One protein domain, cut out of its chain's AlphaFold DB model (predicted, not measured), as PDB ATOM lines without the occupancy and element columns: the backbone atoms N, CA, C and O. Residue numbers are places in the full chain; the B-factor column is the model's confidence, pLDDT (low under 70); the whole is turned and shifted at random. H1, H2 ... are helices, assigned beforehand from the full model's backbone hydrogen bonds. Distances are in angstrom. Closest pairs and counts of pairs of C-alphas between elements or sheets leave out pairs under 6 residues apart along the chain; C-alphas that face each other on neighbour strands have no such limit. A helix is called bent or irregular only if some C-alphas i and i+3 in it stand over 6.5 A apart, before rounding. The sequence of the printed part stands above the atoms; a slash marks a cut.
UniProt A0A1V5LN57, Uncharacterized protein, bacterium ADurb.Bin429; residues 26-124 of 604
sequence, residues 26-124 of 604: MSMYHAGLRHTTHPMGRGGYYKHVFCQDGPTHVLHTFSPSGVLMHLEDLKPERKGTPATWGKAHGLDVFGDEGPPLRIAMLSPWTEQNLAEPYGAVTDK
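What this domain is: This is residues 26 to 124 of the 604 residues of an uncharacterized protein of bacterium ADurb.Bin429 (UniProt A0A1V5LN57). With little regular structure, this is mostly loop: short H2 lies near the middle with H3 crosswise on it, longest helix H4 lies at one end, and H1 is off to one side. Unnamed residues 61 to 99 loop out to the other end. Of 99 printed residues, 29 are in four named helices, H1 to H4 in order; the class is all helix, with no named strand. It is compact, radius of gyration of the C-alphas 13.5 A, spanning 39 by 30 by 22 A.

How they stand to each other: H4, residues 112 to 123, is irregular: C-alphas 113 and 116 are 7.3 A apart. It is close to but not clearly touching H2, residues 54 to 60; their closest C-alphas, Leu 59 and Thr 122, are 7.8 A apart. H2 touches H3, residues 100 to 105, about perpendicular at 76 degrees; their closest C-alphas, His 57 and Pro 100, are 5.2 A apart. H1, residues 46 to 49, is apart from H2, H3 and H4. Every O i to N i+4 pair is within hydrogen-bond range in H2 and H3, 6 of 8 in H4; H1 is too short for one.

Where its parts are: H4 measures 17.4 A, from C-alpha 112 at (153.945, 204.096, 143.175) to C-alpha 123 at (157.287, 187.149, 141.285); H2 measures 9.7 A, H3 8.7 A, and H1 5.0 A, with C-alpha 46 at (136.839, 173.860, 145.572).

The domain as a whole: The C-alphas farthest apart, Gly 90 and Asn 113, are 41.1 A apart. The printed part has no cut. The link H2 to H3 is long, 39 residues. Residues 41 to 44 and 74 to 86 have pLDDT under 70.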
ATOM      1  N   MET A  26     151.126 188.349 149.151       96.00
ATOM      2  CA  MET A  26     152.423 188.231 148.471       96.00
ATOM      3  C   MET A  26     153.338 187.199 149.144       96.00
ATOM      4  O   MET A  26     154.021 186.418 148.479       96.00
ATOM      5  N   SER A  27     153.343 187.150 150.476       95.88
ATOM      6  CA  SER A  27     154.146 186.200 151.251       95.88
ATOM      7  C   SER A  27     153.715 184.753 151.035       95.88
ATOM      8  O   SER A  27     154.583 183.890 150.930       95.88
ATOM      9  N   MET A  28     152.411 184.488 150.936       94.75
ATOM     10  CA  MET A  28     151.848 183.141 150.776       94.75
ATOM     11  C   MET A  28     151.662 182.725 149.309       94.75
ATOM     12  O   MET A  28     151.339 181.570 149.044       94.75
ATOM     13  N   TYR A  29     151.860 183.643 148.365       96.06
ATOM     14  CA  TYR A  29     151.837 183.351 146.939       96.06
ATOM     15  C   TYR A  29     153.120 182.638 146.494       96.06
ATOM     16  O   TYR A  29     154.233 183.065 146.827       96.06
ATOM     17  N   HIS A  30     152.966 181.567 145.718       97.00
ATOM     18  CA  HIS A  30     154.066 180.859 145.075       97.00
ATOM     19  C   HIS A  30     154.036 181.124 143.566       97.00
ATOM     20  O   HIS A  30     153.223 180.546 142.844       97.00
ATOM     21  N   ALA A  31     154.984 181.923 143.066       96.06
ATOM     22  CA  ALA A  31     155.027 182.342 141.662       96.06
ATOM     23  C   ALA A  31     155.015 181.161 140.679       96.06
ATOM     24  O   ALA A  31     154.239 181.163 139.728       96.06
ATOM     25  N   GLY A  32     155.800 180.110 140.944       96.25
ATOM     26  CA  GLY A  32     155.826 178.903 140.109       96.25
ATOM     27  C   GLY A  32     154.509 178.115 140.046       96.25
ATOM     28  O   GLY A  32     154.258 177.472 139.031       96.25
ATOM     29  N   LEU A  33     153.669 178.181 141.087       95.69
ATOM     30  CA  LEU A  33     152.372 177.494 141.156       95.69
ATOM     31  C   LEU A  33     151.210 178.388 140.705       95.69
ATOM     32  O   LEU A  33     150.104 177.894 140.539       95.69
ATOM     33  N   ARG A  34     151.445 179.703 140.575       94.25
ATOM     34  CA  ARG A  34     150.408 180.735 140.425       94.25
ATOM     35  C   ARG A  34     149.268 180.615 141.440       94.25
ATOM     36  O   ARG A  34     148.115 180.892 141.133       94.25
ATOM     37  N   HIS A  35     149.604 180.254 142.678       91.06
ATOM     38  CA  HIS A  35     148.609 179.977 143.711       91.06
ATOM     39  C   HIS A  35     148.997 180.558 145.066       91.06
ATOM     40  O   HIS A  35     150.182 180.653 145.397       91.06
ATOM     41  N   THR A  36     147.991 180.923 145.863       90.56
ATOM     42  CA  THR A  36     148.178 181.275 147.278       90.56
ATOM     43  C   THR A  36     147.995 180.019 148.114       90.56
ATOM     44  O   THR A  36     146.914 179.440 148.154       90.56
ATOM     45  N   THR A  37     149.047 179.584 148.796       89.19
ATOM     46  CA  THR A  37     149.144 178.204 149.290       89.19
ATOM     47  C   THR A  37     148.739 178.092 150.758       89.19
ATOM     48  O   THR A  37     149.466 177.519 151.559       89.19
ATOM     49  N   HIS A  38     147.625 178.708 151.158       88.31
ATOM     50  CA  HIS A  38     147.204 178.782 152.560       88.31
ATOM     51  C   HIS A  38     145.904 177.998 152.819       88.31
ATOM     52  O   HIS A  38     144.986 178.066 151.994       88.31
ATOM     53  N   PRO A  39     145.755 177.306 153.969       85.94
ATOM     54  CA  PRO A  39     144.475 176.741 154.364       85.94
ATOM     55  C   PRO A  39     143.452 177.852 154.664       85.94
ATOM     56  O   PRO A  39     143.394 178.420 155.751       85.94
ATOM     57  N   MET A  40     142.626 178.161 153.668       74.06
ATOM     58  CA  MET A  40     141.450 179.018 153.777       74.06
ATOM     59  C   MET A  40     140.552 178.638 154.962       74.06
ATOM     60  O   MET A  40     140.180 177.483 155.167       74.06
ATOM     61  N   GLY A  41     140.163 179.657 155.733       67.62
ATOM     62  CA  GLY A  41     139.200 179.512 156.822       67.62
ATOM     63  C   GLY A  41     137.742 179.461 156.362       67.62
ATOM     64  O   GLY A  41     136.896 178.983 157.106       67.62
ATOM     65  N   ARG A  42     137.425 179.936 155.152       67.81
ATOM     66  CA  ARG A  42     136.059 179.986 154.610       67.81
ATOM     67  C   ARG A  42     136.010 179.483 153.172       67.81
ATOM     68  O   ARG A  42     136.950 179.688 152.408       67.81
ATOM     69  N   GLY A  43     134.862 178.917 152.808       67.62
ATOM     70  CA  GLY A  43     134.605 178.337 151.492       67.62
ATOM     71  C   GLY A  43     134.884 176.838 151.449       67.62
ATOM     72  O   GLY A  43     135.635 176.312 152.263       67.62
ATOM     73  N   GLY A  44     134.225 176.137 150.526       67.62
ATOM     74  CA  GLY A  44     134.399 174.693 150.382       67.62
ATOM     75  C   GLY A  44     135.725 174.305 149.738       67.62
ATOM     76  O   GLY A  44     136.475 175.158 149.268       67.62
ATOM     77  N   TYR A  45     135.986 172.997 149.658       73.56
ATOM     78  CA  TYR A  45     137.244 172.452 149.133       73.56
ATOM     79  C   TYR A  45     137.617 172.982 147.743       73.56
ATOM     80  O   TYR A  45     138.794 173.198 147.468       73.56
ATOM     81  N   TYR A  46     136.624 173.282 146.901       74.44
ATOM     82  CA  TYR A  46     136.839 173.860 145.572       74.44
ATOM     83  C   TYR A  46     137.637 175.183 145.599       74.44
ATOM     84  O   TYR A  46     138.360 175.473 144.644       74.44
ATOM     85  N   LYS A  47     137.576 175.957 146.697       76.50
ATOM     86  CA  LYS A  47     138.370 177.185 146.864       76.50
ATOM     87  C   LYS A  47     139.863 176.920 147.043       76.50
ATOM     88  O   LYS A  47     140.670 177.734 146.621       76.50
ATOM     89  N   HIS A  48     140.244 175.784 147.629       77.19
ATOM     90  CA  HIS A  48     141.656 175.396 147.726       77.19
ATOM     91  C   HIS A  48     142.198 174.853 146.405       77.19
ATOM     92  O   HIS A  48     143.395 174.965 146.141       77.19
ATOM     93  N   VAL A  49     141.315 174.249 145.609       77.69
ATOM     94  CA  VAL A  49     141.666 173.548 144.376       77.69
ATOM     95  C   VAL A  49     141.796 174.506 143.198       77.69
ATOM     96  O   VAL A  49     142.756 174.393 142.448       77.69
ATOM     97  N   PHE A  50     140.841 175.422 143.007       75.06
ATOM     98  CA  PHE A  50     140.757 176.138 141.732       75.06
ATOM     99  C   PHE A  50     140.263 177.580 141.785       75.06
ATOM    100  O   PHE A  50     140.633 178.369 140.921       75.06
ATOM    101  N   CYS A  51     139.423 177.933 142.759       76.88
ATOM    102  CA  CYS A  51     138.738 179.224 142.730       76.88
ATOM    103  C   CYS A  51     139.727 180.395 142.857       76.88
ATOM    104  O   CYS A  51     140.367 180.573 143.897       76.88
ATOM    105  N   GLN A  52     139.843 181.209 141.805       86.44
ATOM    106  CA  GLN A  52     140.634 182.437 141.821       86.44
ATOM    107  C   GLN A  52     139.732 183.608 142.233       86.44
ATOM    108  O   GLN A  52     138.972 184.137 141.424       86.44
ATOM    109  N   ASP A  53     139.785 183.967 143.515       84.00
ATOM    110  CA  ASP A  53     138.920 184.985 144.130       84.00
ATOM    111  C   ASP A  53     139.549 186.393 144.122       84.00
ATOM    112  O   ASP A  53     140.645 186.622 143.593       84.00
ATOM    113  N   GLY A  54     138.866 187.355 144.754       84.94
ATOM    114  CA  GLY A  54     139.297 188.744 144.879       84.94
ATOM    115  C   GLY A  54     140.751 188.920 145.335       84.94
ATOM    116  O   GLY A  54     141.458 189.710 144.706       84.94
ATOM    117  N   PRO A  55     141.267 188.178 146.338       87.69
ATOM    118  CA  PRO A  55     142.675 188.268 146.727       87.69
ATOM    119  C   PRO A  55     143.652 187.943 145.589       87.69
ATOM    120  O   PRO A  55     144.666 188.623 145.430       87.69
ATOM    121  N   THR A  56     143.330 186.951 144.757       89.81
ATOM    122  CA  THR A  56     144.131 186.591 143.580       89.81
ATOM    123  C   THR A  56     144.050 187.691 142.519       89.81
ATOM    124  O   THR A  56     145.057 188.036 141.904       89.81
ATOM    125  N   HIS A  57     142.889 188.327 142.349       90.06
ATOM    126  CA  HIS A  57     142.745 189.485 141.458       90.06
ATOM    127  C   HIS A  57     143.569 190.691 141.932       90.06
ATOM    128  O   HIS A  57     144.187 191.363 141.108       90.06
ATOM    129  N   VAL A  58     143.634 190.949 143.244       91.44
ATOM    130  CA  VAL A  58     144.502 191.991 143.819       91.44
ATOM    131  C   VAL A  58     145.970 191.676 143.531       91.44
ATOM    132  O   VAL A  58     146.677 192.530 142.997       91.44
ATOM    133  N   LEU A  59     146.416 190.443 143.797       92.69
ATOM    134  CA  LEU A  59     147.781 189.999 143.489       92.69
ATOM    135  C   LEU A  59     148.139 190.155 142.007       92.69
ATOM    136  O   LEU A  59     149.266 190.532 141.683       92.69
ATOM    137  N   HIS A  60     147.179 189.925 141.107       92.69
ATOM    138  CA  HIS A  60     147.378 190.109 139.671       92.69
ATOM    139  C   HIS A  60     147.794 191.537 139.314       92.69
ATOM    140  O   HIS A  60     148.582 191.723 138.397       92.69
ATOM    141  N   THR A  61     147.317 192.537 140.060       90.12
ATOM    142  CA  THR A  61     147.691 193.941 139.829       90.12
ATOM    143  C   THR A  61     149.119 194.277 140.266       90.12
ATOM    144  O   THR A  61     149.641 195.309 139.851       90.12
ATOM    145  N   PHE A  62     149.759 193.429 141.079       89.75
ATOM    146  CA  PHE A  62     151.153 193.605 141.501       89.75
ATOM    147  C   PHE A  62     152.143 192.849 140.631       89.75
ATOM    148  O   PHE A  62     153.268 193.306 140.487       89.75
ATOM    149  N   SER A  63     151.750 191.681 140.120       93.44
ATOM    150  CA  SER A  63     152.629 190.724 139.442       93.44
ATOM    151  C   SER A  63     152.816 191.081 137.965       93.44
ATOM    152  O   SER A  63     151.869 190.921 137.189       93.44
ATOM    153  N   PRO A  64     154.025 191.482 137.520       92.56
ATOM    154  CA  PRO A  64     154.302 191.647 136.094       92.56
ATOM    155  C   PRO A  64     154.119 190.358 135.282       92.56
ATOM    156  O   PRO A  64     153.757 190.418 134.110       92.56
ATOM    157  N   SER A  65     154.351 189.189 135.888       92.62
ATOM    158  CA  SER A  65     154.194 187.882 135.227       92.62
ATOM    159  C   SER A  65     152.734 187.416 135.145       92.62
ATOM    160  O   SER A  65     152.424 186.465 134.420       92.62
ATOM    161  N   GLY A  66     151.846 188.077 135.891       92.56
ATOM    162  CA  GLY A  66     150.448 187.717 136.050       92.56
ATOM    163  C   GLY A  66     150.247 186.486 136.938       92.56
ATOM    164  O   GLY A  66     150.865 185.439 136.756       92.56
ATOM    165  N   VAL A  67     149.303 186.586 137.875       93.19
ATOM    166  CA  VAL A  67     148.978 185.473 138.787       93.19
ATOM    167  C   VAL A  67     147.801 184.598 138.355       93.19
ATOM    168  O   VAL A  67     147.592 183.561 138.969       93.19
ATOM    169  N   LEU A  68     147.021 185.001 137.346       91.19
ATOM    170  CA  LEU A  68     145.805 184.273 136.976       91.19
ATOM    171  C   LEU A  68     146.122 183.118 136.016       91.19
ATOM    172  O   LEU A  68     146.951 183.247 135.108       91.19
ATOM    173  N   MET A  69     145.446 181.995 136.226       90.62
ATOM    174  CA  MET A  69     145.457 180.798 135.388       90.62
ATOM    175  C   MET A  69     144.301 180.819 134.383       90.62
ATOM    176  O   MET A  69     143.315 181.534 134.574       90.62
ATOM    177  N   HIS A  70     144.417 180.014 133.323       87.06
ATOM    178  CA  HIS A  70     143.415 179.835 132.261       87.06
ATOM    179  C   HIS A  70     143.045 181.095 131.467       87.06
ATOM    180  O   HIS A  70     142.063 181.083 130.730       87.06
ATOM    181  N   LEU A  71     143.829 182.176 131.553       82.50
ATOM    182  CA  LEU A  71     143.553 183.404 130.796       82.50
ATOM    183  C   LEU A  71     143.519 183.173 129.275       82.50
ATOM    184  O   LEU A  71     142.727 183.806 128.583       82.50
ATOM    185  N   GLU A  72     144.350 182.259 128.770       81.38
ATOM    186  CA  GLU A  72     144.416 181.888 127.348       81.38
ATOM    187  C   GLU A  72     143.209 181.030 126.907       81.38
ATOM    188  O   GLU A  72     142.870 181.010 125.728       81.38
ATOM    189  N   ASP A  73     142.512 180.385 127.851       74.88
ATOM    190  CA  ASP A  73     141.340 179.535 127.588       74.88
ATOM    191  C   ASP A  73     140.014 180.329 127.594       74.88
ATOM    192  O   ASP A  73     138.935 179.786 127.322       74.88
ATOM    193  N   LEU A  74     140.062 181.626 127.925       69.31
ATOM    194  CA  LEU A  74     138.882 182.484 127.990       69.31
ATOM    195  C   LEU A  74     138.384 182.835 126.582       69.31
ATOM    196  O   LEU A  74     139.075 183.495 125.805       69.31
ATOM    197  N   LYS A  75     137.137 182.461 126.268       64.25
ATOM    198  CA  LYS A  75     136.513 182.827 124.986       64.25
ATOM    199  C   LYS A  75     136.373 184.354 124.849       64.25
ATOM    200  O   LYS A  75     136.026 185.011 125.835       64.25
ATOM    201  N   PRO A  76     136.544 184.925 123.641       63.25
ATOM    202  CA  PRO A  76     136.421 186.366 123.408       63.25
ATOM    203  C   PRO A  76     135.088 186.965 123.877       63.25
ATOM    204  O   PRO A  76     135.085 188.069 124.420       63.25
ATOM    205  N   GLU A  77     133.977 186.228 123.746       60.53
ATOM    206  CA  GLU A  77     132.633 186.708 124.108       60.53
ATOM    207  C   GLU A  77     132.380 186.793 125.628       60.53
ATOM    208  O   GLU A  77     131.349 187.304 126.058       60.53
ATOM    209  N   ARG A  78     133.294 186.281 126.465       56.09
ATOM    210  CA  ARG A  78     133.112 186.118 127.923       56.09
ATOM    211  C   ARG A  78     133.781 187.207 128.768       56.09
ATOM    212  O   ARG A  78     133.830 187.123 129.994       56.09
ATOM    213  N   LYS A  79     134.287 188.257 128.123       54.25
ATOM    214  CA  LYS A  79     134.941 189.399 128.771       54.25
ATOM    215  C   LYS A  79     133.891 190.396 129.281       54.25
ATOM    216  O   LYS A  79     133.678 191.423 128.648       54.25
ATOM    217  N   GLY A  80     133.206 190.124 130.399       49.91
ATOM    218  CA  GLY A  80     132.324 191.171 130.948       49.91
ATOM    219  C   GLY A  80     131.443 190.894 132.164       49.91
ATOM    220  O   GLY A  80     131.099 191.859 132.843       49.91
ATOM    221  N   THR A  81     131.082 189.648 132.503       52.03
ATOM    222  CA  THR A  81     130.196 189.389 133.663       52.03
ATOM    223  C   THR A  81     130.725 188.262 134.552       52.03
ATOM    224  O   THR A  81     131.193 187.268 134.012       52.03
ATOM    225  N   PRO A  82     130.654 188.360 135.896       50.97
ATOM    226  CA  PRO A  82     131.186 187.347 136.824       50.97
ATOM    227  C   PRO A  82     130.740 185.907 136.532       50.97
ATOM    228  O   PRO A  82     131.539 184.987 136.623       50.97
ATOM    229  N   ALA A  83     129.497 185.723 136.083       49.12
ATOM    230  CA  ALA A  83     128.917 184.410 135.795       49.12
ATOM    231  C   ALA A  83     129.398 183.753 134.481       49.12
ATOM    232  O   ALA A  83     128.987 182.634 134.177       49.12
ATOM    233  N   THR A  84     130.214 184.431 133.660       53.44
ATOM    234  CA  THR A  84     130.531 183.984 132.288       53.44
ATOM    235  C   THR A  84     131.996 183.681 132.018       53.44
ATOM    236  O   THR A  84     132.296 183.229 130.919       53.44
ATOM    237  N   TRP A  85     132.911 183.810 132.983       63.84
ATOM    238  CA  TRP A  85     134.357 183.651 132.738       63.84
ATOM    239  C   TRP A  85     134.808 182.203 132.475       63.84
ATOM    240  O   TRP A  85     135.989 181.924 132.310       63.84
ATOM    241  N   GLY A  86     133.864 181.275 132.344       68.06
ATOM    242  CA  GLY A  86     134.115 179.915 131.906       68.06
ATOM    243  C   GLY A  86     134.417 178.957 133.042       68.06
ATOM    244  O   GLY A  86     134.496 179.324 134.211       68.06
ATOM    245  N   LYS A  87     134.523 177.690 132.652       75.81
ATOM    246  CA  LYS A  87     134.769 176.584 133.558       75.81
ATOM    247  C   LYS A  87     135.986 175.808 133.088       75.81
ATOM    248  O   LYS A  87     136.097 175.564 131.887       75.81
ATOM    249  N   ALA A  88     136.829 175.369 134.013       77.31
ATOM    250  CA  ALA A  88     137.807 174.319 133.749       77.31
ATOM    251  C   ALA A  88     137.425 173.092 134.574       77.31
ATOM    252  O   ALA A  88     137.092 173.205 135.751       77.31
ATOM    253  N   HIS A  89     137.394 171.922 133.936       75.31
ATOM    254  CA  HIS A  89     136.988 170.664 134.577       75.31
ATOM    255  C   HIS A  89     135.622 170.727 135.302       75.31
ATOM    256  O   HIS A  89     135.392 170.017 136.277       75.31
ATOM    257  N   GLY A  90     134.706 171.582 134.827       74.62
ATOM    258  CA  GLY A  90     133.378 171.787 135.423       74.62
ATOM    259  C   GLY A  90     133.324 172.786 136.590       74.62
ATOM    260  O   GLY A  90     132.224 173.085 137.056       74.62
ATOM    261  N   LEU A  91     134.466 173.338 137.016       76.31
ATOM    262  CA  LEU A  91     134.583 174.359 138.061       76.31
ATOM    263  C   LEU A  91     134.666 175.766 137.480       76.31
ATOM    264  O   LEU A  91     135.311 175.956 136.453       76.31
ATOM    265  N   ASP A  92     134.107 176.752 138.175       78.25
ATOM    266  CA  ASP A  92     134.285 178.161 137.822       78.25
ATOM    267  C   ASP A  92     135.743 178.599 138.035       78.25
ATOM    268  O   ASP A  92     136.343 178.327 139.076       78.25
ATOM    269  N   VAL A  93     136.317 179.259 137.023       79.12
ATOM    270  CA  VAL A  93     137.727 179.704 137.025       79.12
ATOM    271  C   VAL A  93     137.965 180.864 137.989       79.12
ATOM    272  O   VAL A  93     139.030 180.947 138.605       79.12
ATOM    273  N   PHE A  94     136.975 181.744 138.129       81.19
ATOM    274  CA  PHE A  94     136.996 182.887 139.038       81.19
ATOM    275  C   PHE A  94     135.776 182.833 139.946       81.19
ATOM    276  O   PHE A  94     134.704 182.404 139.512       81.19
ATOM    277  N   GLY A  95     135.934 183.272 141.193       75.94
ATOM    278  CA  GLY A  95     134.814 183.317 142.126       75.94
ATOM    279  C   GLY A  95     133.904 184.526 141.967       75.94
ATOM    280  O   GLY A  95     133.981 185.311 141.019       75.94
ATOM    281  N   ASP A  96     133.019 184.672 142.946       74.25
ATOM    282  CA  ASP A  96     131.871 185.577 142.937       74.25
ATOM    283  C   ASP A  96     132.157 186.980 143.499       74.25
ATOM    284  O   ASP A  96     131.346 187.888 143.315       74.25
ATOM    285  N   GLU A  97     133.315 187.200 144.134       73.56
ATOM    286  CA  GLU A  97     133.643 188.464 144.817       73.56
ATOM    287  C   GLU A  97     133.746 189.674 143.867       73.56
ATOM    288  O   GLU A  97     133.442 190.810 144.242       73.56
ATOM    289  N   GLY A  98     134.157 189.453 142.617       73.38
ATOM    290  CA  GLY A  98     134.187 190.491 141.588       73.38
ATOM    291  C   GLY A  98     135.170 190.188 140.457       73.38
ATOM    292  O   GLY A  98     136.201 189.561 140.691       73.38
ATOM    293  N   PRO A  99     134.895 190.659 139.227       75.38
ATOM    294  CA  PRO A  99     135.722 190.327 138.075       75.38
ATOM    295  C   PRO A  99     137.099 191.011 138.165       75.38
ATOM    296  O   PRO A  99     137.165 192.152 138.644       75.38
ATOM    297  N   PRO A 100     138.178 190.394 137.639       79.31
ATOM    298  CA  PRO A 100     139.531 190.958 137.669       79.31
ATOM    299  C   PRO A 100     139.607 192.420 137.215       79.31
ATOM    300  O   PRO A 100     140.233 193.242 137.878       79.31
ATOM    301  N   LEU A 101     138.896 192.775 136.135       79.38
ATOM    302  CA  LEU A 101     138.856 194.144 135.612       79.38
ATOM    303  C   LEU A 101     138.308 195.147 136.638       79.38
ATOM    304  O   LEU A 101     138.864 196.229 136.796       79.38
ATOM    305  N   ARG A 102     137.250 194.790 137.378       81.38
ATOM    306  CA  ARG A 102     136.685 195.668 138.412       81.38
ATOM    307  C   ARG A 102     137.677 195.862 139.552       81.38
ATOM    308  O   ARG A 102     137.848 196.983 140.015       81.38
ATOM    309  N   ILE A 103     138.350 194.796 139.980       84.00
ATOM    310  CA  ILE A 103     139.384 194.876 141.020       84.00
ATOM    311  C   ILE A 103     140.571 195.730 140.551       84.00
ATOM    312  O   ILE A 103     141.092 196.531 141.328       84.00
ATOM    313  N   ALA A 104     140.947 195.639 139.273       81.94
ATOM    314  CA  ALA A 104     141.960 196.499 138.669       81.94
ATOM    315  C   ALA A 104     141.518 197.973 138.604       81.94
ATOM    316  O   ALA A 104     142.321 198.860 138.880       81.94
ATOM    317  N   MET A 105     140.245 198.270 138.331       81.44
ATOM    318  CA  MET A 105     139.719 199.646 138.375       81.44
ATOM    319  C   MET A 105     139.661 200.231 139.795       81.44
ATOM    320  O   MET A 105     139.694 201.447 139.955       81.44
ATOM    321  N   LEU A 106     139.580 199.383 140.828       80.38
ATOM    322  CA  LEU A 106     139.660 199.801 142.234       80.38
ATOM    323  C   LEU A 106     141.104 200.041 142.713       80.38
ATOM    324  O   LEU A 106     141.307 200.483 143.846       80.38
ATOM    325  N   SER A 107     142.094 199.751 141.864       73.12
ATOM    326  CA  SER A 107     143.514 199.991 142.119       73.12
ATOM    327  C   SER A 107     143.839 201.509 142.147       73.12
ATOM    328  O   SER A 107     143.018 202.331 141.734       73.12
ATOM    329  N   PRO A 108     145.010 201.933 142.667       79.69
ATOM    330  CA  PRO A 108     146.174 201.113 142.986       79.69
ATOM    331  C   PRO A 108     146.108 200.477 144.383       79.69
ATOM    332  O   PRO A 108     145.778 201.119 145.384       79.69
ATOM    333  N   TRP A 109     146.479 199.195 144.451       87.75
ATOM    334  CA  TRP A 109     146.544 198.410 145.691       87.75
ATOM    335  C   TRP A 109     147.884 198.557 146.439       87.75
ATOM    336  O   TRP A 109     148.119 197.895 147.447       87.75
ATOM    337  N   THR A 110     148.755 199.441 145.955       89.94
ATOM    338  CA  THR A 110     150.036 199.838 146.550       89.94
ATOM    339  C   THR A 110     150.359 201.277 146.122       89.94
ATOM    340  O   THR A 110     149.672 201.821 145.257       89.94
ATOM    341  N   GLU A 111     151.352 201.923 146.729       90.31
ATOM    342  CA  GLU A 111     151.826 203.226 146.237       90.31
ATOM    343  C   GLU A 111     152.858 203.066 145.122       90.31
ATOM    344  O   GLU A 111     153.475 202.012 144.968       90.31
ATOM    345  N   GLN A 112     153.065 204.129 144.344       89.44
ATOM    346  CA  GLN A 112     153.945 204.096 143.175       89.44
ATOM    347  C   GLN A 112     155.388 203.705 143.529       89.44
ATOM    348  O   GLN A 112     155.987 202.905 142.817       89.44
ATOM    349  N   ASN A 113     155.918 204.200 144.650       91.25
ATOM    350  CA  ASN A 113     157.260 203.857 145.133       91.25
ATOM    351  C   ASN A 113     157.388 202.400 145.623       91.25
ATOM    352  O   ASN A 113     158.494 201.905 145.797       91.25
ATOM    353  N   LEU A 114     156.267 201.704 145.838       94.38
ATOM    354  CA  LEU A 114     156.224 200.307 146.271       94.38
ATOM    355  C   LEU A 114     155.769 199.348 145.164       94.38
ATOM    356  O   LEU A 114     155.844 198.138 145.358       94.38
ATOM    357  N   ALA A 115     155.326 199.849 144.007       92.88
ATOM    358  CA  ALA A 115     154.790 199.023 142.927       92.88
ATOM    359  C   ALA A 115     155.815 198.010 142.395       92.88
ATOM    360  O   ALA A 115     155.546 196.809 142.379       92.88
ATOM    361  N   GLU A 116     157.006 198.476 142.018       94.12
ATOM    362  CA  GLU A 116     158.076 197.600 141.531       94.12
ATOM    363  C   GLU A 116     158.611 196.660 142.632       94.12
ATOM    364  O   GLU A 116     158.678 195.452 142.382       94.12
ATOM    365  N   PRO A 117     158.894 197.128 143.867       94.81
ATOM    366  CA  PRO A 117     159.271 196.235 144.961       94.81
ATOM    367  C   PRO A 117     158.247 195.141 145.264       94.81
ATOM    368  O   PRO A 117     158.621 193.983 145.448       94.81
ATOM    369  N   TYR A 118     156.954 195.472 145.289       95.44
ATOM    370  CA  TYR A 118     155.895 194.496 145.555       95.44
ATOM    371  C   TYR A 118     155.744 193.502 144.400       95.44
ATOM    372  O   TYR A 118     155.561 192.308 144.645       95.44
ATOM    373  N   GLY A 119     155.915 193.947 143.152       95.88
ATOM    374  CA  GLY A 119     156.012 193.046 142.004       95.88
ATOM    375  C   GLY A 119     157.204 192.091 142.117       95.88
ATOM    376  O   GLY A 119     157.056 190.885 141.922       95.88
ATOM    377  N   ALA A 120     158.373 192.589 142.531       96.00
ATOM    378  CA  ALA A 120     159.558 191.764 142.756       96.00
ATOM    379  C   ALA A 120     159.375 190.760 143.908       96.00
ATOM    380  O   ALA A 120     159.811 189.619 143.801       96.00
ATOM    381  N   VAL A 121     158.711 191.139 144.999       95.38
ATOM    382  CA  VAL A 121     158.369 190.210 146.089       95.38
ATOM    383  C   VAL A 121     157.321 189.181 145.652       95.38
ATOM    384  O   VAL A 121     157.360 188.038 146.100       95.38
ATOM    385  N   THR A 122     156.399 189.547 144.768       95.62
ATOM    386  CA  THR A 122     155.373 188.617 144.277       95.62
ATOM    387  C   THR A 122     155.979 187.576 143.331       95.62
ATOM    388  O   THR A 122     155.757 186.380 143.515       95.62
ATOM    389  N   ASP A 123     156.806 188.008 142.376       95.75
ATOM    390  CA  ASP A 123     157.287 187.149 141.285       95.75
ATOM    391  C   ASP A 123     158.687 186.566 141.513       95.75
ATOM    392  O   ASP A 123     158.989 185.473 141.039       95.75
ATOM    393  N   LYS A 124     159.562 187.302 142.210       95.38
ATOM    394  CA  LYS A 124     161.006 187.019 142.313       95.38
ATOM    395  C   LYS A 124     161.464 186.755 143.749       95.38
ATOM    396  O   LYS A 124     162.665 186.753 144.019       95.38
TER     397      LYS A 124